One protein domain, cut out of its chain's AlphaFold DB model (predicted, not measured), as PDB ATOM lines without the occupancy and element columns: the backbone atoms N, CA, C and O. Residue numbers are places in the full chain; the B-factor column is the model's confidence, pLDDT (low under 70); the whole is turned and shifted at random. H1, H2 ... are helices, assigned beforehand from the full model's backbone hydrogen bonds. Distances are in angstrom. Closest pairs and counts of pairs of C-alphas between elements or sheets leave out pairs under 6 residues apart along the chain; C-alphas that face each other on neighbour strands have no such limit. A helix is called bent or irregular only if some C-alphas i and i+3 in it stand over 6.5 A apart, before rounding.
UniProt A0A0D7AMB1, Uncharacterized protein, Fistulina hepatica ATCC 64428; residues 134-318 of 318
ATOM      1  N   SER A 134     134.390  92.221 111.449       80.00
ATOM      2  CA  SER A 134     134.491  93.539 112.085       80.00
ATOM      3  C   SER A 134     135.929  93.908 112.466       80.00
ATOM      4  O   SER A 134     136.347  95.045 112.246       80.00
ATOM      5  N   ALA A 135     136.712  92.962 112.997       83.44
ATOM      6  CA  ALA A 135     138.119  93.179 113.340       83.44
ATOM      7  C   ALA A 135     139.007  93.388 112.101       83.44
ATOM      8  O   ALA A 135     140.014  94.089 112.185       83.44
ATOM      9  N   LEU A 136     138.620  92.831 110.948       84.38
ATOM     10  CA  LEU A 136     139.332  92.995 109.680       84.38
ATOM     11  C   LEU A 136     139.055  94.349 108.994       84.38
ATOM     12  O   LEU A 136     139.703  94.659 108.003       84.38
ATOM     13  N   THR A 137     138.140  95.185 109.492       85.25
ATOM     14  CA  THR A 137     137.713  96.415 108.786       85.25
ATOM     15  C   THR A 137     138.870  97.350 108.414       85.25
ATOM     16  O   THR A 137     138.883  97.902 107.319       85.25
ATOM     17  N   TYR A 138     139.857  97.511 109.301       89.00
ATOM     18  CA  TYR A 138     140.925  98.511 109.151       89.00
ATOM     19  C   TYR A 138     142.322  97.916 108.942       89.00
ATOM     20  O   TYR A 138     143.329  98.624 108.983       89.00
ATOM     21  N   ILE A 139     142.421  96.598 108.778       85.88
ATOM     22  CA  ILE A 139     143.721  95.910 108.804       85.88
ATOM     23  C   ILE A 139     144.513  96.092 107.509       85.88
ATOM     24  O   ILE A 139     145.674  95.699 107.422       85.88
ATOM     25  N   ASP A 140     143.892  96.638 106.471       83.44
ATOM     26  CA  ASP A 140     144.557  96.978 105.220       83.44
ATOM     27  C   ASP A 140     145.527  98.158 105.356       83.44
ATOM     28  O   ASP A 140     146.345  98.374 104.460       83.44
ATOM     29  N   VAL A 141     145.479  98.874 106.480       88.94
ATOM     30  CA  VAL A 141     146.450  99.891 106.877       88.94
ATOM     31  C   VAL A 141     147.581  99.232 107.669       88.94
ATOM     32  O   VAL A 141     147.442  98.921 108.851       88.94
ATOM     33  N   ARG A 142     148.703  98.976 106.990       85.00
ATOM     34  CA  ARG A 142     149.836  98.164 107.492       85.00
ATOM     35  C   ARG A 142     151.134  98.944 107.649       85.00
ATOM     36  O   ARG A 142     152.053  98.497 108.327       85.00
ATOM     37  N   ASP A 143     151.222 100.083 106.982       84.44
ATOM     38  CA  ASP A 143     152.386 100.955 106.968       84.44
ATOM     39  C   ASP A 143     151.956 102.422 106.808       84.44
ATOM     40  O   ASP A 143     150.783 102.744 106.603       84.44
ATOM     41  N   GLY A 144     152.920 103.338 106.883       88.19
ATOM     42  CA  GLY A 144     152.642 104.763 106.718       88.19
ATOM     43  C   GLY A 144     152.131 105.145 105.321       88.19
ATOM     44  O   GLY A 144     151.506 106.191 105.177       88.19
ATOM     45  N   ALA A 145     152.379 104.339 104.280       88.50
ATOM     46  CA  ALA A 145     151.901 104.625 102.927       88.50
ATOM     47  C   ALA A 145     150.403 104.319 102.797       88.50
ATOM     48  O   ALA A 145     149.628 105.201 102.432       88.50
ATOM     49  N   SER A 146     149.997 103.114 103.194       88.12
ATOM     50  CA  SER A 146     148.600 102.681 103.264       88.12
ATOM     51  C   SER A 146     147.771 103.542 104.221       88.12
ATOM     52  O   SER A 146     146.628 103.867 103.901       88.12
ATOM     53  N   LEU A 147     148.351 103.995 105.340       91.81
ATOM     54  CA  LEU A 147     147.703 104.949 106.246       91.81
ATOM     55  C   LEU A 147     147.430 106.296 105.564       91.81
ATOM     56  O   LEU A 147     146.333 106.829 105.690       91.81
ATOM     57  N   ARG A 148     148.385 106.835 104.797       91.38
ATOM     58  CA  ARG A 148     148.180 108.093 104.055       91.38
ATOM     59  C   ARG A 148     147.149 107.967 102.937       91.38
ATOM     60  O   ARG A 148     146.426 108.922 102.679       91.38
ATOM     61  N   GLU A 149     147.092 106.816 102.276       90.44
ATOM     62  CA  GLU A 149     146.167 106.583 101.167       90.44
ATOM     63  C   GLU A 149     144.729 106.335 101.645       90.44
ATOM     64  O   GLU A 149     143.793 106.944 101.132       90.44
ATOM     65  N   LYS A 150     144.542 105.465 102.646       90.06
ATOM     66  CA  LYS A 150     143.210 105.027 103.107       90.06
ATOM     67  C   LYS A 150     142.697 105.760 104.335       90.06
ATOM     68  O   LYS A 150     141.484 105.864 104.521       90.06
ATOM     69  N   GLY A 151     143.601 106.297 105.150       92.69
ATOM     70  CA  GLY A 151     143.278 107.037 106.368       92.69
ATOM     71  C   GLY A 151     142.206 108.109 106.170       92.69
ATOM     72  O   GLY A 151     141.267 108.119 106.959       92.69
ATOM     73  N   PRO A 152     142.229 108.937 105.103       94.50
ATOM     74  CA  PRO A 152     141.191 109.946 104.886       94.50
ATOM     75  C   PRO A 152     139.775 109.371 104.742       94.50
ATOM     76  O   PRO A 152     138.823 109.937 105.281       94.50
ATOM     77  N   ALA A 153     139.617 108.240 104.045       92.06
ATOM     78  CA  ALA A 153     138.314 107.602 103.865       92.06
ATOM     79  C   ALA A 153     137.792 107.013 105.186       92.06
ATOM     80  O   ALA A 153     136.626 107.216 105.536       92.06
ATOM     81  N   TYR A 154     138.666 106.349 105.951       93.56
ATOM     82  CA  TYR A 154     138.324 105.821 107.274       93.56
ATOM     83  C   TYR A 154     138.042 106.928 108.288       93.56
ATOM     84  O   TYR A 154     137.034 106.867 108.987       93.56
ATOM     85  N   ALA A 155     138.848 107.989 108.303       95.31
ATOM     86  CA  ALA A 155     138.621 109.158 109.141       95.31
ATOM     87  C   ALA A 155     137.277 109.825 108.823       95.31
ATOM     88  O   ALA A 155     136.545 110.179 109.740       95.31
ATOM     89  N   ALA A 156     136.898 109.942 107.546       95.25
ATOM     90  CA  ALA A 156     135.596 110.488 107.166       95.25
ATOM     91  C   ALA A 156     134.425 109.615 107.651       95.25
ATOM     92  O   ALA A 156     133.403 110.143 108.087       95.25
ATOM     93  N   HIS A 157     134.562 108.286 107.588       92.12
ATOM     94  CA  HIS A 157     133.563 107.358 108.125       92.12
ATOM     95  C   HIS A 157     133.447 107.478 109.654       92.12
ATOM     96  O   HIS A 157     132.345 107.643 110.178       92.12
ATOM     97  N   LEU A 158     134.578 107.458 110.364       95.56
ATOM     98  CA  LEU A 158     134.641 107.568 111.824       95.56
ATOM     99  C   LEU A 158     134.157 108.931 112.324       95.56
ATOM    100  O   LEU A 158     133.456 108.992 113.328       95.56
ATOM    101  N   ALA A 159     134.452 110.017 111.606       96.56
ATOM    102  CA  ALA A 159     133.963 111.352 111.938       96.56
ATOM    103  C   ALA A 159     132.430 111.426 111.886       96.56
ATOM    104  O   ALA A 159     131.821 111.975 112.801       96.56
ATOM    105  N   ARG A 160     131.794 110.816 110.872       95.56
ATOM    106  CA  ARG A 160     130.324 110.717 110.814       95.56
ATOM    107  C   ARG A 160     129.764 109.923 111.991       95.56
ATOM    108  O   ARG A 160     128.811 110.378 112.622       95.56
ATOM    109  N   LYS A 161     130.393 108.791 112.329       95.06
ATOM    110  CA  LYS A 161     129.970 107.951 113.459       95.06
ATOM    111  C   LYS A 161     130.106 108.705 114.784       95.06
ATOM    112  O   LYS A 161     129.185 108.673 115.596       95.06
ATOM    113  N   LYS A 162     131.212 109.432 114.975       97.25
ATOM    114  CA  LYS A 162     131.454 110.309 116.127       97.25
ATOM    115  C   LYS A 162     130.357 111.361 116.267       97.25
ATOM    116  O   LYS A 162     129.776 111.467 117.340       97.25
ATOM    117  N   THR A 163     130.044 112.100 115.199       97.06
ATOM    118  CA  THR A 163     128.973 113.108 115.228       97.06
ATOM    119  C   THR A 163     127.632 112.479 115.599       97.06
ATOM    120  O   THR A 163     126.987 112.950 116.526       97.06
ATOM    121  N   ALA A 164     127.261 111.358 114.974       95.81
ATOM    122  CA  ALA A 164     126.010 110.671 115.290       95.81
ATOM    123  C   ALA A 164     125.934 110.207 116.759       95.81
ATOM    124  O   ALA A 164     124.893 110.327 117.400       95.81
ATOM    125  N   LEU A 165     127.037 109.705 117.323       95.81
ATOM    126  CA  LEU A 165     127.112 109.311 118.733       95.81
ATOM    127  C   LEU A 165     127.013 110.508 119.684       95.81
ATOM    128  O   LEU A 165     126.341 110.420 120.712       95.81
ATOM    129  N   GLN A 166     127.656 111.624 119.340       96.56
ATOM    130  CA  GLN A 166     127.548 112.869 120.099       96.56
ATOM    131  C   GLN A 166     126.113 113.403 120.076       96.56
ATOM    132  O   GLN A 166     125.600 113.784 121.126       96.56
ATOM    133  N   ASP A 167     125.445 113.362 118.924       95.44
ATOM    134  CA  ASP A 167     124.043 113.761 118.793       95.44
ATOM    135  C   ASP A 167     123.137 112.889 119.678       95.44
ATOM    136  O   ASP A 167     122.341 113.420 120.450       95.44
ATOM    137  N   LEU A 168     123.321 111.560 119.668       94.25
ATOM    138  CA  LEU A 168     122.578 110.633 120.537       94.25
ATOM    139  C   LEU A 168     122.800 110.898 122.034       94.25
ATOM    140  O   LEU A 168     121.881 110.744 122.837       94.25
ATOM    141  N   LEU A 169     124.020 111.269 122.431       94.50
ATOM    142  CA  LEU A 169     124.346 111.580 123.824       94.50
ATOM    143  C   LEU A 169     123.784 112.937 124.268       94.50
ATOM    144  O   LEU A 169     123.395 113.073 125.433       94.50
ATOM    145  N   ASN A 170     123.733 113.911 123.361       94.06
ATOM    146  CA  ASN A 170     123.260 115.268 123.629       94.06
ATOM    147  C   ASN A 170     121.736 115.415 123.520       94.06
ATOM    148  O   ASN A 170     121.192 116.401 124.017       94.06
ATOM    149  N   ASP A 171     121.043 114.458 122.901       92.62
ATOM    150  CA  ASP A 171     119.587 114.472 122.797       92.62
ATOM    151  C   ASP A 171     118.931 114.248 124.174       92.62
ATOM    152  O   ASP A 171     118.982 113.168 124.773       92.62
ATOM    153  N   VAL A 172     118.326 115.319 124.696       83.50
ATOM    154  CA  VAL A 172     117.658 115.358 126.005       83.50
ATOM    155  C   VAL A 172     116.242 114.773 125.933       83.50
ATOM    156  O   VAL A 172     115.707 114.326 126.948       83.50
ATOM    157  N   GLU A 173     115.629 114.744 124.748       86.88
ATOM    158  CA  GLU A 173     114.300 114.157 124.537       86.88
ATOM    159  C   GLU A 173     114.369 112.624 124.467       86.88
ATOM    160  O   GLU A 173     113.379 111.917 124.693       86.88
ATOM    161  N   LEU A 174     115.561 112.091 124.203       85.94
ATOM    162  CA  LEU A 174     115.805 110.673 124.035       85.94
ATOM    163  C   LEU A 174     115.851 109.933 125.384       85.94
ATOM    164  O   LEU A 174     116.886 109.767 126.031       85.94
ATOM    165  N   MET A 175     114.691 109.427 125.801       85.12
ATOM    166  CA  MET A 175     114.543 108.637 127.027       85.12
ATOM    167  C   MET A 175     115.131 107.228 126.858       85.12
ATOM    168  O   MET A 175     114.456 106.295 126.407       85.12
ATOM    169  N   VAL A 176     116.398 107.061 127.239       89.56
ATOM    170  CA  VAL A 176     117.098 105.768 127.267       89.56
ATOM    171  C   VAL A 176     117.642 105.443 128.651       89.56
ATOM    172  O   VAL A 176     117.793 106.310 129.504       89.56
ATOM    173  N   THR A 177     117.928 104.163 128.883       91.00
ATOM    174  CA  THR A 177     118.516 103.708 130.145       91.00
ATOM    175  C   THR A 177     119.987 104.109 130.247       91.00
ATOM    176  O   THR A 177     120.684 104.210 129.232       91.00
ATOM    177  N   ASP A 178     120.499 104.225 131.473       91.50
ATOM    178  CA  ASP A 178     121.918 104.521 131.727       91.50
ATOM    179  C   ASP A 178     122.855 103.509 131.060       91.50
ATOM    180  O   ASP A 178     123.934 103.858 130.594       91.50
ATOM    181  N   LYS A 179     122.418 102.249 130.935       91.75
ATOM    182  CA  LYS A 179     123.167 101.199 130.237       91.75
ATOM    183  C   LYS A 179     123.361 101.505 128.750       91.75
ATOM    184  O   LYS A 179     124.421 101.211 128.203       91.75
ATOM    185  N   VAL A 180     122.341 102.053 128.089       93.12
ATOM    186  CA  VAL A 180     122.427 102.444 126.674       93.12
ATOM    187  C   VAL A 180     123.348 103.651 126.526       93.12
ATOM    188  O   VAL A 180     124.237 103.628 125.681       93.12
ATOM    189  N   ARG A 181     123.207 104.647 127.407       93.31
ATOM    190  CA  ARG A 181     124.076 105.830 127.422       93.31
ATOM    191  C   ARG A 181     125.545 105.455 127.651       93.31
ATOM    192  O   ARG A 181     126.397 105.872 126.880       93.31
ATOM    193  N   ALA A 182     125.823 104.593 128.631       93.88
ATOM    194  CA  ALA A 182     127.167 104.086 128.908       93.88
ATOM    195  C   ALA A 182     127.770 103.353 127.703       93.88
ATOM    196  O   ALA A 182     128.952 103.508 127.410       93.88
ATOM    197  N   ARG A 183     126.957 102.586 126.968       93.12
ATOM    198  CA  ARG A 183     127.406 101.942 125.734       93.12
ATOM    199  C   ARG A 183     127.796 102.959 124.664       93.12
ATOM    200  O   ARG A 183     128.816 102.770 124.015       93.12
ATOM    201  N   TRP A 184     126.990 103.998 124.457       95.62
ATOM    202  CA  TRP A 184     127.318 105.044 123.485       95.62
ATOM    203  C   TRP A 184     128.589 105.794 123.854       95.62
ATOM    204  O   TRP A 184     129.357 106.114 122.959       95.62
ATOM    205  N   THR A 185     128.838 106.022 125.145       96.25
ATOM    206  CA  THR A 185     130.100 106.602 125.614       96.25
ATOM    207  C   THR A 185     131.290 105.713 125.260       96.25
ATOM    208  O   THR A 185     132.219 106.198 124.634       96.25
ATOM    209  N   VAL A 186     131.232 104.407 125.548       95.69
ATOM    210  CA  VAL A 186     132.317 103.473 125.183       95.69
ATOM    211  C   VAL A 186     132.551 103.441 123.667       95.69
ATOM    212  O   VAL A 186     133.686 103.517 123.217       95.69
ATOM    213  N   GLU A 187     131.485 103.378 122.867       94.50
ATOM    214  CA  GLU A 187     131.591 103.405 121.400       94.50
ATOM    215  C   GLU A 187     132.133 104.737 120.864       94.50
ATOM    216  O   GLU A 187     132.806 104.755 119.831       94.50
ATOM    217  N   LEU A 188     131.832 105.853 121.534       96.69
ATOM    218  CA  LEU A 188     132.379 107.161 121.196       96.69
ATOM    219  C   LEU A 188     133.880 107.190 121.480       96.69
ATOM    220  O   LEU A 188     134.632 107.538 120.576       96.69
ATOM    221  N   ASP A 189     134.301 106.747 122.666       96.94
ATOM    222  CA  ASP A 189     135.711 106.692 123.063       96.94
ATOM    223  C   ASP A 189     136.524 105.821 122.084       96.94
ATOM    224  O   ASP A 189     137.545 106.259 121.555       96.94
ATOM    225  N   GLU A 190     136.030 104.625 121.737       94.12
ATOM    226  CA  GLU A 190     136.674 103.743 120.747       94.12
ATOM    227  C   GLU A 190     136.739 104.378 119.345       94.12
ATOM    228  O   GLU A 190     137.726 104.225 118.618       94.12
ATOM    229  N   THR A 191     135.687 105.102 118.947       95.69
ATOM    230  CA  THR A 191     135.638 105.809 117.659       95.69
ATOM    231  C   THR A 191     136.630 106.974 117.635       95.69
ATOM    232  O   THR A 191     137.270 107.202 116.608       95.69
ATOM    233  N   GLU A 192     136.785 107.697 118.744       96.56
ATOM    234  CA  GLU A 192     137.753 108.786 118.895       96.56
ATOM    235  C   GLU A 192     139.194 108.276 118.895       96.56
ATOM    236  O   GLU A 192     140.032 108.829 118.183       96.56
ATOM    237  N   ASP A 193     139.469 107.171 119.589       95.12
ATOM    238  CA  ASP A 193     140.783 106.530 119.577       95.12
ATOM    239  C   ASP A 193     141.211 106.107 118.169       95.12
ATOM    240  O   ASP A 193     142.357 106.328 117.769       95.12
ATOM    241  N   LEU A 194     140.291 105.532 117.390       95.00
ATOM    242  CA  LEU A 194     140.550 105.205 115.988       95.00
ATOM    243  C   LEU A 194     140.682 106.458 115.120       95.00
ATOM    244  O   LEU A 194     141.512 106.486 114.213       95.00
ATOM    245  N   LEU A 195     139.898 107.505 115.376       96.25
ATOM    246  CA  LEU A 195     140.018 108.754 114.629       96.25
ATOM    247  C   LEU A 195     141.416 109.360 114.816       96.25
ATOM    248  O   LEU A 195     142.052 109.704 113.823       96.25
ATOM    249  N   ASP A 196     141.939 109.367 116.044       95.50
ATOM    250  CA  ASP A 196     143.300 109.823 116.349       95.50
ATOM    251  C   ASP A 196     144.374 109.024 115.592       95.50
ATOM    252  O   ASP A 196     145.389 109.589 115.177       95.50
ATOM    253  N   VAL A 197     144.156 107.721 115.378       96.00
ATOM    254  CA  VAL A 197     145.034 106.880 114.547       96.00
ATOM    255  C   VAL A 197     145.039 107.352 113.090       96.00
ATOM    256  O   VAL A 197     146.104 107.440 112.480       96.00
ATOM    257  N   PHE A 198     143.871 107.655 112.518       96.12
ATOM    258  CA  PHE A 198     143.747 107.982 111.092       96.12
ATOM    259  C   PHE A 198     143.979 109.456 110.751       96.12
ATOM    260  O   PHE A 198     144.263 109.766 109.594       96.12
ATOM    261  N   THR A 199     143.880 110.360 111.726       94.31
ATOM    262  CA  THR A 199     144.143 111.797 111.536       94.31
ATOM    263  C   THR A 199     145.477 112.253 112.121       94.31
ATOM    264  O   THR A 199     145.949 113.338 111.783       94.31
ATOM    265  N   GLY A 200     146.078 111.461 113.012       89.25
ATOM    266  CA  GLY A 200     147.336 111.792 113.673       89.25
ATOM    267  C   GLY A 200     148.569 111.661 112.764       89.25
ATOM    268  O   GLY A 200     148.549 110.925 111.774       89.25
ATOM    269  N   PRO A 201     149.686 112.338 113.097       88.38
ATOM    270  CA  PRO A 201     150.965 112.126 112.422       88.38
ATOM    271  C   PRO A 201     151.436 110.674 112.567       88.38
ATOM    272  O   PRO A 201     151.356 110.111 113.653       88.38
ATOM    273  N   THR A 202     151.999 110.084 111.511       85.94
ATOM    274  CA  THR A 202     152.386 108.656 111.490       85.94
ATOM    275  C   THR A 202     153.379 108.255 112.582       85.94
ATOM    276  O   THR A 202     153.380 107.104 113.007       85.94
ATOM    277  N   ASP A 203     154.200 109.198 113.045       84.88
ATOM    278  CA  ASP A 203     155.216 108.970 114.080       84.88
ATOM    279  C   ASP A 203     154.664 109.111 115.510       84.88
ATOM    280  O   ASP A 203     155.384 108.885 116.483       84.88
ATOM    281  N   HIS A 204     153.391 109.490 115.650       91.69
ATOM    282  CA  HIS A 204     152.717 109.598 116.937       91.69
ATOM    283  C   HIS A 204     152.405 108.209 117.522       91.69
ATOM    284  O   HIS A 204     152.251 107.227 116.794       91.69
ATOM    285  N   GLU A 205     152.284 108.125 118.851       93.06
ATOM    286  CA  GLU A 205     152.154 106.863 119.598       93.06
ATOM    287  C   GLU A 205     150.989 105.986 119.106       93.06
ATOM    288  O   GLU A 205     151.198 104.816 118.786       93.06
ATOM    289  N   LYS A 206     149.783 106.562 118.976       93.62
ATOM    290  CA  LYS A 206     148.571 105.847 118.529       93.62
ATOM    291  C   LYS A 206     148.699 105.285 117.094       93.62
ATOM    292  O   LYS A 206     148.566 104.068 116.945       93.62
ATOM    293  N   PRO A 207     149.001 106.088 116.047       94.31
ATOM    294  CA  PRO A 207     149.252 105.568 114.701       94.31
ATOM    295  C   PRO A 207     150.346 104.501 114.653       94.31
ATOM    296  O   PRO A 207     150.154 103.451 114.044       94.31
ATOM    297  N   LYS A 208     151.472 104.722 115.338       93.94
ATOM    298  CA  LYS A 208     152.586 103.771 115.347       93.94
ATOM    299  C   LYS A 208     152.192 102.424 115.961       93.94
ATOM    300  O   LYS A 208     152.411 101.388 115.336       93.94
ATOM    301  N   ALA A 209     151.569 102.434 117.141       94.31
ATOM    302  CA  ALA A 209     151.109 101.218 117.810       94.31
ATOM    303  C   ALA A 209     150.064 100.463 116.973       94.31
ATOM    304  O   ALA A 209     150.080  99.233 116.904       94.31
ATOM    305  N   PHE A 210     149.178 101.197 116.293       94.69
ATOM    306  CA  PHE A 210     148.207 100.611 115.377       94.69
ATOM    307  C   PHE A 210     148.887  99.902 114.198       94.69
ATOM    308  O   PHE A 210     148.575  98.742 113.937       94.69
ATOM    309  N   LEU A 211     149.851 100.548 113.533       92.94
ATOM    310  CA  LEU A 211     150.587  99.968 112.402       92.94
ATOM    311  C   LEU A 211     151.406  98.731 112.800       92.94
ATOM    312  O   LEU A 211     151.445  97.745 112.066       92.94
ATOM    313  N   GLU A 212     152.036  98.750 113.976       92.31
ATOM    314  CA  GLU A 212     152.741  97.582 114.517       92.31
ATOM    315  C   GLU A 212     151.774  96.416 114.763       92.31
ATOM    316  O   GLU A 212     152.055  95.280 114.366       92.31
ATOM    317  N   LYS A 213     150.601  96.701 115.343       92.19
ATOM    318  CA  LYS A 213     149.547  95.711 115.590       92.19
ATOM    319  C   LYS A 213     148.996  95.122 114.293       92.19
ATOM    320  O   LYS A 213     148.888  93.900 114.190       92.19
ATOM    321  N   THR A 214     148.644  95.947 113.306       90.25
ATOM    322  CA  THR A 214     148.082  95.456 112.038       90.25
ATOM    323  C   THR A 214     149.117  94.673 111.238       90.25
ATOM    324  O   THR A 214     148.810  93.596 110.730       90.25
ATOM    325  N   SER A 215     150.366  95.140 111.188       85.94
ATOM    326  CA  SER A 215     151.479  94.412 110.569       85.94
ATOM    327  C   SER A 215     151.704  93.044 111.223       85.94
ATOM    328  O   SER A 215     151.809  92.036 110.518       85.94
ATOM    329  N   ALA A 216     151.721  92.980 112.560       86.62
ATOM    330  CA  ALA A 216     151.852  91.720 113.287       86.62
ATOM    331  C   ALA A 216     150.696  90.765 112.961       86.62
ATOM    332  O   ALA A 216     150.950  89.614 112.613       86.62
ATOM    333  N   LEU A 217     149.451  91.254 112.971       86.81
ATOM    334  CA  LEU A 217     148.257  90.464 112.663       86.81
ATOM    335  C   LEU A 217     148.340  89.771 111.290       86.81
ATOM    336  O   LEU A 217     147.993  88.596 111.173       86.81
ATOM    337  N   TRP A 218     148.840  90.465 110.263       83.00
ATOM    338  CA  TRP A 218     149.058  89.871 108.937       83.00
ATOM    339  C   TRP A 218     150.172  88.830 108.920       83.00
ATOM    340  O   TRP A 218     150.021  87.778 108.297       83.00
ATOM    341  N   LYS A 219     151.294  89.130 109.580       79.25
ATOM    342  CA  LYS A 219     152.489  88.276 109.571       79.25
ATOM    343  C   LYS A 219     152.307  87.000 110.390       79.25
ATOM    344  O   LYS A 219     152.945  85.998 110.082       79.25
ATOM    345  N   THR A 220     151.480  87.029 111.434       82.12
ATOM    346  CA  THR A 220     151.318  85.901 112.356       82.12
ATOM    347  C   THR A 220     149.931  85.281 112.255       82.12
ATOM    348  O   THR A 220     149.816  84.159 111.774       82.12
ATOM    349  N   THR A 221     148.886  86.000 112.663       85.12
ATOM    350  CA  THR A 221     147.545  85.435 112.860       85.12
ATOM    351  C   THR A 221     146.861  85.070 111.546       85.12
ATOM    352  O   THR A 221     146.497  83.917 111.341       85.12
ATOM    353  N   ILE A 222     146.740  86.014 110.610       84.81
ATOM    354  CA  ILE A 222     146.047  85.764 109.332       84.81
ATOM    355  C   ILE A 222     146.782  84.685 108.534       84.81
ATOM    356  O   ILE A 222     146.172  83.807 107.929       84.81
ATOM    357  N   ALA A 223     148.110  84.719 108.581       79.44
ATOM    358  CA  ALA A 223     148.965  83.695 108.012       79.44
ATOM    359  C   ALA A 223     148.705  82.298 108.590       79.44
ATOM    360  O   ALA A 223     148.540  81.341 107.831       79.44
ATOM    361  N   SER A 224     148.674  82.174 109.922       82.44
ATOM    362  CA  SER A 224     148.417  80.895 110.584       82.44
ATOM    363  C   SER A 224     147.009  80.384 110.310       82.44
ATOM    364  O   SER A 224     146.827  79.186 110.108       82.44
ATOM    365  N   ASP A 225     146.035  81.286 110.242       86.19
ATOM    366  CA  ASP A 225     144.634  80.962 109.997       86.19
ATOM    367  C   ASP A 225     144.404  80.471 108.568       86.19
ATOM    368  O   ASP A 225     143.768  79.439 108.363       86.19
ATOM    369  N   LEU A 226     145.002  81.134 107.575       84.06
ATOM    370  CA  LEU A 226     144.985  80.668 106.187       84.06
ATOM    371  C   LEU A 226     145.673  79.304 106.038       84.06
ATOM    372  O   LEU A 226     145.158  78.429 105.343       84.06
ATOM    373  N   ALA A 227     146.805  79.091 106.718       81.00
ATOM    374  CA  ALA A 227     147.492  77.799 106.712       81.00
ATOM    375  C   ALA A 227     146.660  76.695 107.386       81.00
ATOM    376  O   ALA A 227     146.660  75.547 106.931       81.00
ATOM    377  N   ARG A 228     145.932  77.033 108.457       85.44
ATOM    378  CA  ARG A 228     144.996  76.122 109.119       85.44
ATOM    379  C   ARG A 228     143.839  75.761 108.192       85.44
ATOM    380  O   ARG A 228     143.566  74.577 108.039       85.44
ATOM    381  N   LEU A 229     143.223  76.735 107.526       87.88
ATOM    382  CA  LEU A 229     142.159  76.472 106.554       87.88
ATOM    383  C   LEU A 229     142.650  75.593 105.399       87.88
ATOM    384  O   LEU A 229     142.006  74.604 105.071       87.88
ATOM    385  N   GLU A 230     143.831  75.865 104.839       84.94
ATOM    386  CA  GLU A 230     144.428  75.025 103.791       84.94
ATOM    387  C   GLU A 230     144.614  73.565 104.253       84.94
ATOM    388  O   GLU A 230     144.440  72.623 103.478       84.94
ATOM    389  N   LYS A 231     144.930  73.343 105.533       86.88
ATOM    390  CA  LYS A 231     145.003  71.996 106.107       86.88
ATOM    391  C   LYS A 231     143.616  71.369 106.278       86.88
ATOM    392  O   LYS A 231     143.451  70.204 105.906       86.88
ATOM    393  N   ASP A 232     142.677  72.125 106.839       88.88
ATOM    394  CA  ASP A 232     141.374  71.638 107.298       88.88
ATOM    395  C   ASP A 232     140.363  71.456 106.152       88.88
ATOM    396  O   ASP A 232     139.453  70.642 106.285       88.88
ATOM    397  N   VAL A 233     140.542  72.127 105.005       87.88
ATOM    398  CA  VAL A 233     139.736  71.888 103.795       87.88
ATOM    399  C   VAL A 233     139.984  70.472 103.270       87.88
ATOM    400  O   VAL A 233     141.118  70.080 102.959       87.88
ATOM    401  N   ILE A 234     138.910  69.688 103.165       88.88
ATOM    402  CA  ILE A 234     138.968  68.265 102.807       88.88
ATOM    403  C   ILE A 234     138.822  68.047 101.294       88.88
ATOM    404  O   ILE A 234     139.523  67.198 100.740       88.88
ATOM    405  N   GLY A 235     137.943  68.797 100.627       85.81
ATOM    406  CA  GLY A 235     137.586  68.593  99.221       85.81
ATOM    407  C   GLY A 235     137.373  69.910  98.466       85.81
ATOM    408  O   GLY A 235     138.018  70.904  98.804       85.81
ATOM    409  N   PRO A 236     136.507  69.939  97.432       85.69
ATOM    410  CA  PRO A 236     136.128  71.187  96.764       85.69
ATOM    411  C   PRO A 236     135.360  72.143  97.692       85.69
ATOM    412  O   PRO A 236     135.342  73.340  97.444       85.69
ATOM    413  N   PHE A 237     134.766  71.633  98.768       90.06
ATOM    414  CA  PHE A 237     134.223  72.394  99.889       90.06
ATOM    415  C   PHE A 237     134.984  72.037 101.176       90.06
ATOM    416  O   PHE A 237     135.688  71.021 101.250       90.06
ATOM    417  N   VAL A 238     134.851  72.865 102.212       91.00
ATOM    418  CA  VAL A 238     135.554  72.742 103.498       91.00
ATOM    419  C   VAL A 238     135.412  71.330 104.064       91.00
ATOM    420  O   VAL A 238     136.404  70.720 104.459       91.00
ATOM    421  N   LEU A 239     134.199  70.773 104.040       91.44
ATOM    422  CA  LEU A 239     133.884  69.461 104.613       91.44
ATOM    423  C   LEU A 239     133.855  68.311 103.587       91.44
ATOM    424  O   LEU A 239     133.429  67.208 103.927       91.44
ATOM    425  N   GLY A 240     134.312  68.532 102.349       89.56
ATOM    426  CA  GLY A 240     134.361  67.509 101.299       89.56
ATOM    427  C   GLY A 240     133.642  67.941 100.024       89.56
ATOM    428  O   GLY A 240     133.873  69.036  99.527       89.56
ATOM    429  N   ASP A 241     132.790  67.074  99.475       87.56
ATOM    430  CA  ASP A 241     132.147  67.295  98.166       87.56
ATOM    431  C   ASP A 241     130.822  68.068  98.240       87.56
ATOM    432  O   ASP A 241     130.297  68.512  97.220       87.56
ATOM    433  N   GLN A 242     130.255  68.220  99.439       86.00
ATOM    434  CA  GLN A 242     128.973  68.889  99.652       86.00
ATOM    435  C   GLN A 242     129.171  70.259 100.289       86.00
ATOM    436  O   GLN A 242     129.904  70.389 101.269       86.00
ATOM    437  N   LEU A 243     128.455  71.249  99.756       87.19
ATOM    438  CA  LEU A 243     128.348  72.567 100.364       87.19
ATOM    439  C   LEU A 243     127.664  72.465 101.728       87.19
ATOM    440  O   LEU A 243     126.647  71.791 101.888       87.19
ATOM    441  N   SER A 244     128.187  73.216 102.678       88.56
ATOM    442  CA  SER A 244     127.719  73.301 104.046       88.56
ATOM    443  C   SER A 244     127.716  74.747 104.545       88.56
ATOM    444  O   SER A 244     128.190  75.667 103.885       88.56
ATOM    445  N   VAL A 245     127.193  74.957 105.752       85.88
ATOM    446  CA  VAL A 245     127.163  76.275 106.399       85.88
ATOM    447  C   VAL A 245     128.565  76.878 106.561       85.88
ATOM    448  O   VAL A 245     128.729  78.081 106.383       85.88
ATOM    449  N   VAL A 246     129.582  76.068 106.886       89.50
ATOM    450  CA  VAL A 246     130.944  76.592 107.099       89.50
ATOM    451  C   VAL A 246     131.556  77.141 105.815       89.50
ATOM    452  O   VAL A 246     132.321  78.095 105.886       89.50
ATOM    453  N   ASP A 247     131.173  76.616 104.652       89.81
ATOM    454  CA  ASP A 247     131.644  77.126 103.364       89.81
ATOM    455  C   ASP A 247     131.223  78.575 103.140       89.81
ATOM    456  O   ASP A 247     132.004  79.367 102.629       89.81
ATOM    457  N   LEU A 248     130.017  78.943 103.574       86.50
ATOM    458  CA  LEU A 248     129.489  80.296 103.382       86.50
ATOM    459  C   LEU A 248     130.288  81.289 104.207       86.50
ATOM    460  O   LEU A 248     130.836  82.250 103.683       86.50
ATOM    461  N   PHE A 249     130.481  80.949 105.479       87.12
ATOM    462  CA  PHE A 249     131.278  81.754 106.387       87.12
ATOM    463  C   PHE A 249     132.747  81.845 105.968       87.12
ATOM    464  O   PHE A 249     133.332  82.924 106.055       87.12
ATOM    465  N   VAL A 250     133.354  80.744 105.509       89.06
ATOM    466  CA  VAL A 250     134.730  80.767 104.992       89.06
ATOM    467  C   VAL A 250     134.800  81.642 103.744       89.06
ATOM    468  O   VAL A 250     135.706  82.463 103.653       89.06
ATOM    469  N   ALA A 251     133.859  81.511 102.806       85.81
ATOM    470  CA  ALA A 251     133.837  82.307 101.581       85.81
ATOM    471  C   ALA A 251     133.682  83.805 101.878       85.81
ATOM    472  O   ALA A 251     134.464  84.603 101.365       85.81
ATOM    473  N   GLY A 252     132.755  84.173 102.761       82.31
ATOM    474  CA  GLY A 252     132.554  85.541 103.233       82.31
ATOM    475  C   GLY A 252     133.786  86.153 103.868       82.31
ATOM    476  O   GLY A 252     134.275  87.217 103.483       82.31
ATOM    477  N   TRP A 253     134.368  85.424 104.816       85.88
ATOM    478  CA  TRP A 253     135.612  85.820 105.461       85.88
ATOM    479  C   TRP A 253     136.761  85.982 104.454       85.88
ATOM    480  O   TRP A 253     137.530  86.944 104.519       85.88
ATOM    481  N   PHE A 254     136.843  85.092 103.463       81.81
ATOM    482  CA  PHE A 254     137.834  85.167 102.394       81.81
ATOM    483  C   PHE A 254     137.633  86.398 101.501       81.81
ATOM    484  O   PHE A 254     138.618  87.023 101.100       81.81
ATOM    485  N   VAL A 255     136.382  86.794 101.238       78.75
ATOM    486  CA  VAL A 255     136.048  88.051 100.548       78.75
ATOM    487  C   VAL A 255     136.571  89.253 101.311       78.75
ATOM    488  O   VAL A 255     137.248  90.098 100.718       78.75
ATOM    489  N   HIS A 256     136.348  89.306 102.623       79.44
ATOM    490  CA  HIS A 256     136.892  90.379 103.450       79.44
ATOM    491  C   HIS A 256     138.417  90.432 103.374       79.44
ATOM    492  O   HIS A 256     138.966  91.502 103.117       79.44
ATOM    493  N   ILE A 257     139.103  89.291 103.503       80.06
ATOM    494  CA  ILE A 257     140.568  89.222 103.387       80.06
ATOM    495  C   ILE A 257     141.058  89.683 102.013       80.06
ATOM    496  O   ILE A 257     142.056  90.403 101.919       80.06
ATOM    497  N   ALA A 258     140.377  89.302 100.936       76.12
ATOM    498  CA  ALA A 258     140.727  89.748  99.594       76.12
ATOM    499  C   ALA A 258     140.550  91.266  99.429       76.12
ATOM    500  O   ALA A 258     141.440  91.933  98.897       76.12
ATOM    501  N   LYS A 259     139.447  91.824  99.947       75.94
ATOM    502  CA  LYS A 259     139.161  93.269  99.939       75.94
ATOM    503  C   LYS A 259     140.274  94.055 100.645       75.94
ATOM    504  O   LYS A 259     140.777  95.043 100.113       75.94
ATOM    505  N   VAL A 260     140.725  93.569 101.802       76.69
ATOM    506  CA  VAL A 260     141.739  94.230 102.650       76.69
ATOM    507  C   VAL A 260     143.193  93.873 102.300       76.69
ATOM    508  O   VAL A 260     144.133  94.435 102.866       76.69
ATOM    509  N   SER A 261     143.428  92.979 101.333       69.75
ATOM    510  CA  SER A 261     144.775  92.610 100.863       69.75
ATOM    511  C   SER A 261     145.272  93.369  99.629       69.75
ATOM    512  O   SER A 261     146.344  93.048  99.124       69.75
ATOM    513  N   TRP A 262     144.573  94.438  99.217       57.81
ATOM    514  CA  TRP A 262     144.989  95.360  98.143       57.81
ATOM    515  C   TRP A 262     145.136  94.717  96.762       57.81
ATOM    516  O   TRP A 262     146.053  95.004  95.991       57.81
ATOM    517  N   CYS A 263     144.190  93.864  96.404       50.69
ATOM    518  CA  CYS A 263     144.204  93.231  95.100       50.69
ATOM    519  C   CYS A 263     143.421  94.044  94.076       50.69
ATOM    520  O   CYS A 263     142.242  93.796  93.844       50.69
ATOM    521  N   GLN A 264     144.111  94.983  93.417       36.22
ATOM    522  CA  GLN A 264     143.576  95.822  92.327       36.22
ATOM    523  C   GLN A 264     142.988  95.037  91.131       36.22
ATOM    524  O   GLN A 264     142.354  95.639  90.272       36.22
ATOM    525  N   TYR A 265     143.152  93.709  91.076       34.03
ATOM    526  CA  TYR A 265     142.631  92.839  90.010       34.03
ATOM    527  C   TYR A 265     141.817  91.641  90.535       34.03
ATOM    528  O   TYR A 265     141.732  90.604  89.880       34.03
ATOM    529  N   GLY A 266     141.219  91.763  91.724       43.75
ATOM    530  CA  GLY A 266     140.401  90.704  92.314       43.75
ATOM    531  C   GLY A 266     141.194  89.493  92.829       43.75
ATOM    532  O   GLY A 266     142.427  89.464  92.844       43.75
ATOM    533  N   PHE A 267     140.443  88.485  93.275       46.84
ATOM    534  CA  PHE A 267     140.841  87.288  94.037       46.84
ATOM    535  C   PHE A 267     141.961  86.409  93.446       46.84
ATOM    536  O   PHE A 267     142.458  85.513  94.130       46.84
ATOM    537  N   ASP A 268     142.424  86.673  92.220       41.25
ATOM    538  CA  ASP A 268     143.580  85.996  91.612       41.25
ATOM    539  C   ASP A 268     144.886  86.225  92.399       41.25
ATOM    540  O   ASP A 268     145.840  85.452  92.285       41.25
ATOM    541  N   CYS A 269     144.938  87.266  93.232       43.41
ATOM    542  CA  CYS A 269     146.027  87.490  94.173       43.41
ATOM    543  C   CYS A 269     145.956  86.576  95.404       43.41
ATOM    544  O   CYS A 269     147.004  86.124  95.835       43.41
ATOM    545  N   VAL A 270     144.766  86.262  95.942       45.97
ATOM    546  CA  VAL A 270     144.597  85.407  97.126       45.97
ATOM    547  C   VAL A 270     144.821  83.959  96.721       45.97
ATOM    548  O   VAL A 270     145.515  83.215  97.401       45.97
ATOM    549  N   ARG A 271     144.394  83.611  95.504       44.31
ATOM    550  CA  ARG A 271     144.803  82.396  94.797       44.31
ATOM    551  C   ARG A 271     146.328  82.255  94.663       44.31
ATOM    552  O   ARG A 271     146.838  81.140  94.706       44.31
ATOM    553  N   LYS A 272     147.067  83.363  94.507       44.72
ATOM    554  CA  LYS A 272     148.544  83.385  94.486       44.72
ATOM    555  C   LYS A 272     149.170  83.507  95.886       44.72
ATOM    556  O   LYS A 272     150.259  82.983  96.086       44.72
ATOM    557  N   SER A 273     148.515  84.164  96.847       44.69
ATOM    558  CA  SER A 273     149.061  84.524  98.166       44.69
ATOM    559  C   SER A 273     148.758  83.498  99.251       44.69
ATOM    560  O   SER A 273     149.580  83.356 100.153       44.69
ATOM    561  N   ALA A 274     147.661  82.736  99.136       44.16
ATOM    562  CA  ALA A 274     147.289  81.667 100.069       44.16
ATOM    563  C   ALA A 274     148.376  80.584 100.186       44.16
ATOM    564  O   ALA A 274     148.381  79.824 101.147       44.16
ATOM    565  N   VAL A 275     149.334  80.548  99.247       41.00
ATOM    566  CA  VAL A 275     150.501  79.652  99.296       41.00
ATOM    567  C   VAL A 275     151.855  80.380  99.174       41.00
ATOM    568  O   VAL A 275     152.889  79.729  99.290       41.00
ATOM    569  N   ALA A 276     151.926  81.711  98.996       38.59
ATOM    570  CA  ALA A 276     153.205  82.351  98.635       38.59
ATOM    571  C   ALA A 276     153.642  83.637  99.359       38.59
ATOM    572  O   ALA A 276     154.721  84.118  99.025       38.59
ATOM    573  N   SER A 277     152.920  84.233 100.315       39.19
ATOM    574  CA  SER A 277     153.385  85.539 100.832       39.19
ATOM    575  C   SER A 277     152.851  85.921 102.208       39.19
ATOM    576  O   SER A 277     151.899  86.690 102.323       39.19
ATOM    577  N   VAL A 278     153.526  85.442 103.251       39.22
ATOM    578  CA  VAL A 278     153.407  86.001 104.609       39.22
ATOM    579  C   VAL A 278     154.620  86.868 104.981       39.22
ATOM    580  O   VAL A 278     154.569  87.616 105.952       39.22
ATOM    581  N   THR A 279     155.681  86.906 104.172       34.81
ATOM    582  CA  THR A 279     156.776  87.868 104.361       34.81
ATOM    583  C   THR A 279     157.293  88.435 103.036       34.81
ATOM    584  O   THR A 279     157.353  87.729 102.033       34.81
ATOM    585  N   GLU A 280     157.557  89.746 103.091       40.78
ATOM    586  CA  GLU A 280     158.253  90.691 102.194       40.78
ATOM    587  C   GLU A 280     158.484  90.303 100.714       40.78
ATOM    588  O   GLU A 280     159.125  89.311 100.377       40.78
ATOM    589  N   ASP A 281     157.984  91.175  99.829       40.94
ATOM    590  CA  ASP A 281     158.016  91.116  98.362       40.94
ATOM    591  C   ASP A 281     157.278  89.930  97.721       40.94
ATOM    592  O   ASP A 281     157.860  88.973  97.197       40.94
ATOM    593  N   GLY A 282     155.946  90.067  97.642       38.03
ATOM    594  CA  GLY A 282     155.021  89.118  97.003       38.03
ATOM    595  C   GLY A 282     155.320  88.767  95.533       38.03
ATOM    596  O   GLY A 282     154.751  87.814  95.005       38.03
ATOM    597  N   ALA A 283     156.247  89.464  94.869       35.12
ATOM    598  CA  ALA A 283     156.716  89.128  93.524       35.12
ATOM    599  C   ALA A 283     157.892  88.124  93.506       35.12
ATOM    600  O   ALA A 283     158.038  87.353  92.553       35.12
ATOM    601  N   THR A 284     158.722  88.096  94.552       33.91
ATOM    602  CA  THR A 284     159.963  87.300  94.593       33.91
ATOM    603  C   THR A 284     159.735  85.938  95.252       33.91
ATOM    604  O   THR A 284     160.307  84.928  94.827       33.91
ATOM    605  N   VAL A 285     158.830  85.873  96.234       37.22
ATOM    606  CA  VAL A 285     158.502  84.636  96.963       37.22
ATOM    607  C   VAL A 285     157.636  83.688  96.127       37.22
ATOM    608  O   VAL A 285     157.921  82.491  96.086       37.22
ATOM    609  N   ALA A 286     156.697  84.207  95.326       36.16
ATOM    610  CA  ALA A 286     155.922  83.405  94.369       36.16
ATOM    611  C   ALA A 286     156.816  82.635  93.375       36.16
ATOM    612  O   ALA A 286     156.528  81.490  93.026       36.16
ATOM    613  N   LYS A 287     157.952  83.224  92.972       34.72
ATOM    614  CA  LYS A 287     158.959  82.562  92.124       34.72
ATOM    615  C   LYS A 287     159.807  81.537  92.882       34.72
ATOM    616  O   LYS A 287     160.137  80.499  92.311       34.72
ATOM    617  N   LYS A 288     160.149  81.786  94.152       33.47
ATOM    618  CA  LYS A 288     160.967  80.865  94.964       33.47
ATOM    619  C   LYS A 288     160.189  79.638  95.442       33.47
ATOM    620  O   LYS A 288     160.704  78.531  95.298       33.47
ATOM    621  N   VAL A 289     158.946  79.795  95.895       36.78
ATOM    622  CA  VAL A 289     158.099  78.680  96.369       36.78
ATOM    623  C   VAL A 289     157.734  77.731  95.221       36.78
ATOM    624  O   VAL A 289     157.860  76.516  95.365       36.78
ATOM    625  N   ALA A 290     157.421  78.271  94.037       33.84
ATOM    626  CA  ALA A 290     157.202  77.471  92.830       33.84
ATOM    627  C   ALA A 290     158.447  76.664  92.401       33.84
ATOM    628  O   ALA A 290     158.318  75.605  91.786       33.84
ATOM    629  N   SER A 291     159.652  77.143  92.734       33.16
ATOM    630  CA  SER A 291     160.915  76.478  92.385       33.16
ATOM    631  C   SER A 291     161.421  75.488  93.443       33.16
ATOM    632  O   SER A 291     162.073  74.512  93.081       33.16
ATOM    633  N   GLN A 292     161.106  75.690  94.730       35.12
ATOM    634  CA  GLN A 292     161.610  74.856  95.834       35.12
ATOM    635  C   GLN A 292     160.684  73.696  96.228       35.12
ATOM    636  O   GLN A 292     161.165  72.723  96.802       35.12
ATOM    637  N   ALA A 293     159.391  73.743  95.893       34.94
ATOM    638  CA  ALA A 293     158.440  72.687  96.263       34.94
ATOM    639  C   ALA A 293     158.275  71.572  95.211       34.94
ATOM    640  O   ALA A 293     157.501  70.642  95.422       34.94
ATOM    641  N   GLY A 294     158.907  71.673  94.033       30.64
ATOM    642  CA  GLY A 294     158.641  70.739  92.927       30.64
ATOM    643  C   GLY A 294     157.168  70.715  92.472       30.64
ATOM    644  O   GLY A 294     156.763  69.830  91.721       30.64
ATOM    645  N   MET A 295     156.352  71.685  92.903       38.25
ATOM    646  CA  MET A 295     154.926  71.775  92.602       38.25
ATOM    647  C   MET A 295     154.705  72.513  91.284       38.25
ATOM    648  O   MET A 295     154.206  73.635  91.233       38.25
ATOM    649  N   LYS A 296     155.041  71.848  90.178       30.81
ATOM    650  CA  LYS A 296     154.406  72.164  88.897       30.81
ATOM    651  C   LYS A 296     152.935  71.724  88.980       30.81
ATOM    652  O   LYS A 296     152.637  70.550  88.801       30.81
ATOM    653  N   GLY A 297     152.027  72.662  89.253       39.41
ATOM    654  CA  GLY A 297     150.628  72.553  88.815       39.41
ATOM    655  C   GLY A 297     149.572  71.977  89.770       39.41
ATOM    656  O   GLY A 297     148.539  71.544  89.275       39.41
ATOM    657  N   LYS A 298     149.748  71.986  91.101       43.41
ATOM    658  CA  LYS A 298     148.617  71.749  92.027       43.41
ATOM    659  C   LYS A 298     148.103  73.085  92.565       43.41
ATOM    660  O   LYS A 298     148.851  73.792  93.234       43.41
ATOM    661  N   LEU A 299     146.858  73.439  92.232       53.78
ATOM    662  CA  LEU A 299     146.145  74.535  92.895       53.78
ATOM    663  C   LEU A 299     146.053  74.239  94.400       53.78
ATOM    664  O   LEU A 299     145.917  73.076  94.785       53.78
ATOM    665  N   SER A 300     146.145  75.277  95.233       74.50
ATOM    666  CA  SER A 300     145.906  75.139  96.671       74.50
ATOM    667  C   SER A 300     144.463  74.703  96.930       74.50
ATOM    668  O   SER A 300     143.574  74.986  96.120       74.50
ATOM    669  N   LYS A 301     144.207  74.017  98.042       82.62
ATOM    670  CA  LYS A 301     142.853  73.604  98.431       82.62
ATOM    671  C   LYS A 301     141.941  74.813  98.596       82.62
ATOM    672  O   LYS A 301     140.815  74.777  98.120       82.62
ATOM    673  N   MET A 302     142.449  75.908  99.162       81.12
ATOM    674  CA  MET A 302     141.707  77.169  99.251       81.12
ATOM    675  C   MET A 302     141.398  77.781  97.878       81.12
ATOM    676  O   MET A 302     140.338  78.374  97.697       81.12
ATOM    677  N   ALA A 303     142.288  77.625  96.894       74.69
ATOM    678  CA  ALA A 303     142.017  78.073  95.532       74.69
ATOM    679  C   ALA A 303     140.931  77.218  94.865       74.69
ATOM    680  O   ALA A 303     140.031  77.772  94.242       74.69
ATOM    681  N   ALA A 304     140.981  75.894  95.036       80.62
ATOM    682  CA  ALA A 304     139.940  74.993  94.544       80.62
ATOM    683  C   ALA A 304     138.581  75.263  95.216       80.62
ATOM    684  O   ALA A 304     137.564  75.315  94.530       80.62
ATOM    685  N   PHE A 305     138.580  75.506  96.529       86.88
ATOM    686  CA  PHE A 305     137.404  75.935  97.286       86.88
ATOM    687  C   PHE A 305     136.798  77.220  96.722       86.88
ATOM    688  O   PHE A 305     135.598  77.296  96.463       86.88
ATOM    689  N   TRP A 306     137.635  78.230  96.484       83.19
ATOM    690  CA  TRP A 306     137.171  79.497  95.940       83.19
ATOM    691  C   TRP A 306     136.604  79.356  94.524       83.19
ATOM    692  O   TRP A 306     135.557  79.931  94.222       83.19
ATOM    693  N   ASP A 307     137.263  78.570  93.669       81.50
ATOM    694  CA  ASP A 307     136.775  78.276  92.321       81.50
ATOM    695  C   ASP A 307     135.420  77.540  92.359       81.50
ATOM    696  O   ASP A 307     134.530  77.863  91.576       81.50
ATOM    697  N   ALA A 308     135.200  76.646  93.326       84.56
ATOM    698  CA  ALA A 308     133.899  76.006  93.523       84.56
ATOM    699  C   ALA A 308     132.818  76.986  94.024       84.56
ATOM    700  O   ALA A 308     131.668  76.918  93.585       84.56
ATOM    701  N   MET A 309     133.163  77.916  94.923       84.00
ATOM    702  CA  MET A 309     132.215  78.897  95.471       84.00
ATOM    703  C   MET A 309     131.770  79.937  94.438       84.00
ATOM    704  O   MET A 309     130.580  80.226  94.327       84.00
ATOM    705  N   ARG A 310     132.691  80.472  93.630       77.75
ATOM    706  CA  ARG A 310     132.387  81.524  92.639       77.75
ATOM    707  C   ARG A 310     131.508  81.066  91.476       77.75
ATOM    708  O   ARG A 310     130.881  81.894  90.823       77.75
ATOM    709  N   GLU A 311     131.486  79.768  91.177       81.19
ATOM    710  CA  GLU A 311     130.619  79.202  90.136       81.19
ATOM    711  C   GLU A 311     129.144  79.168  90.574       81.19
ATOM    712  O   GLU A 311     128.245  78.928  89.762       81.19
ATOM    713  N   ARG A 312     128.864  79.435  91.857       77.06
ATOM    714  CA  ARG A 312     127.513  79.427  92.408       77.06
ATOM    715  C   ARG A 312     126.778  80.726  92.097       77.06
ATOM    716  O   ARG A 312     127.259  81.825  92.355       77.06
ATOM    717  N   LYS A 313     125.539  80.594  91.617       73.81
ATOM    718  CA  LYS A 313     124.675  81.739  91.276       73.81
ATOM    719  C   LYS A 313     124.390  82.654  92.468       73.81
ATOM    720  O   LYS A 313     124.410  83.868  92.312       73.81
ATOM    721  N   SER A 314     124.162  82.067  93.638       69.38
ATOM    722  CA  SER A 314     123.983  82.767  94.915       69.38
ATOM    723  C   SER A 314     125.175  83.642  95.289       69.38
ATOM    724  O   SER A 314     124.990  84.671  95.925       69.38
ATOM    725  N   TRP A 315     126.380  83.252  94.868       68.50
ATOM    726  CA  TRP A 315     127.596  84.021  95.095       68.50
ATOM    727  C   TRP A 315     127.828  85.077  94.016       68.50
ATOM    728  O   TRP A 315     128.372  86.130  94.296       68.50
ATOM    729  N   SER A 316     127.378  84.843  92.780       63.06
ATOM    730  CA  SER A 316     127.484  85.840  91.703       63.06
ATOM    731  C   SER A 316     126.603  87.084  91.899       63.06
ATOM    732  O   SER A 316     126.794  88.077  91.204       63.06
ATOM    733  N   SER A 317     125.620  87.008  92.802       53.06
ATOM    734  CA  SER A 317     124.731  88.115  93.179       53.06
ATOM    735  C   SER A 317     125.190  88.894  94.417       53.06
ATOM    736  O   SER A 317     124.499  89.836  94.802       53.06
ATOM    737  N   VAL A 318     126.294  88.474  95.045       49.00
ATOM    738  CA  VAL A 318     126.923  89.080  96.232       49.00
ATOM    739  C   VAL A 318     128.209  89.778  95.802       49.00
ATOM    740  O   VAL A 318     128.434  90.916  96.261       49.00
TER     741      VAL A 318
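This is residues 134 to 318 of the 318 residues of an uncharacterized protein of Fistulina hepatica ATCC 64428 (UniProt A0A0D7AMB1). A helical hairpin of H1 and H2 makes one end of this elongated model, and a loose group of short helices round H4, H5 and H7 makes the other; H3, long and nearly straight, bridges them. H6 lies beyond that group, and H8, the last named helix, lies near H7, two residues before the chain's last residue, Val 318. The printed part has 185 residues with eight named helices, H1 to H8 in order, and no named strand; the class is all helix. It is loose, with a radius of gyration of the C-alphas of 20.4 A, and spans 66 by 40 by 25 A.

Begin with H1, residues 144 to 170, which has a kink of 54 degrees near residue 151 and is irregular, with C-alphas 149 and 152 7.1 A apart. It forms a hairpin with H2, residues 178 to 199: they touch at a shallow tilt of 26 degrees, opposite ways, closest at the C-alphas of Gly 151 and Phe 198, 4.8 A. H3, residues 205 to 232, was assigned as one helix by its hydrogen bonds but is bent, with C-alphas 219 and 222 6.9 A apart; its arms H3a, 205 to 219, and H3b, 222 to 232, stand at 22 degrees. H3a touches H2 about perpendicular, at 87 degrees, closest at the C-alphas of Val 197 and Pro 207, 4.4 A. H4, residues 245 to 260, is apart from H3b. H5, residues 268 to 273, and H7, residues 301 to 310, only just touch, with 3 pairs of C-alphas within 8 A, closest at Arg 271 and Ala 303, 5.2 A. H7 and H3b touch only at their ends, and only just, with 3 such pairs, closest at Glu 230 and Met 302, 5.7 A. H6, residues 285 to 292, is close to H5 but not clearly touching, and H8, residues 313 to 316, is so to H7. Every O i to N i+4 pair is within hydrogen-bond range in H2, H3a, H3b, H4, H5, H6 and H7; in H1 21 of 23 are, and H8 is too short for one.

Find C-alpha 144 at (152.642, 104.763, 106.718); from there H1 runs 35.5 A. H2 covers 30.9 A, H3a 21.1 A, H3b 15.0 A and H4 23.4 A. H8 ends with C-alpha 316 at (127.484, 85.840, 91.703).

The C-alphas farthest apart, of Glu 173 and Gly 294, are 69.6 A apart; residues 170 to 175 and 291 to 298 stand free. The printed part has no cut, and the links H3 to H4 and H5 to H6 are long. Confidence is under 70 at residues 261 to 299 and 314 to 318.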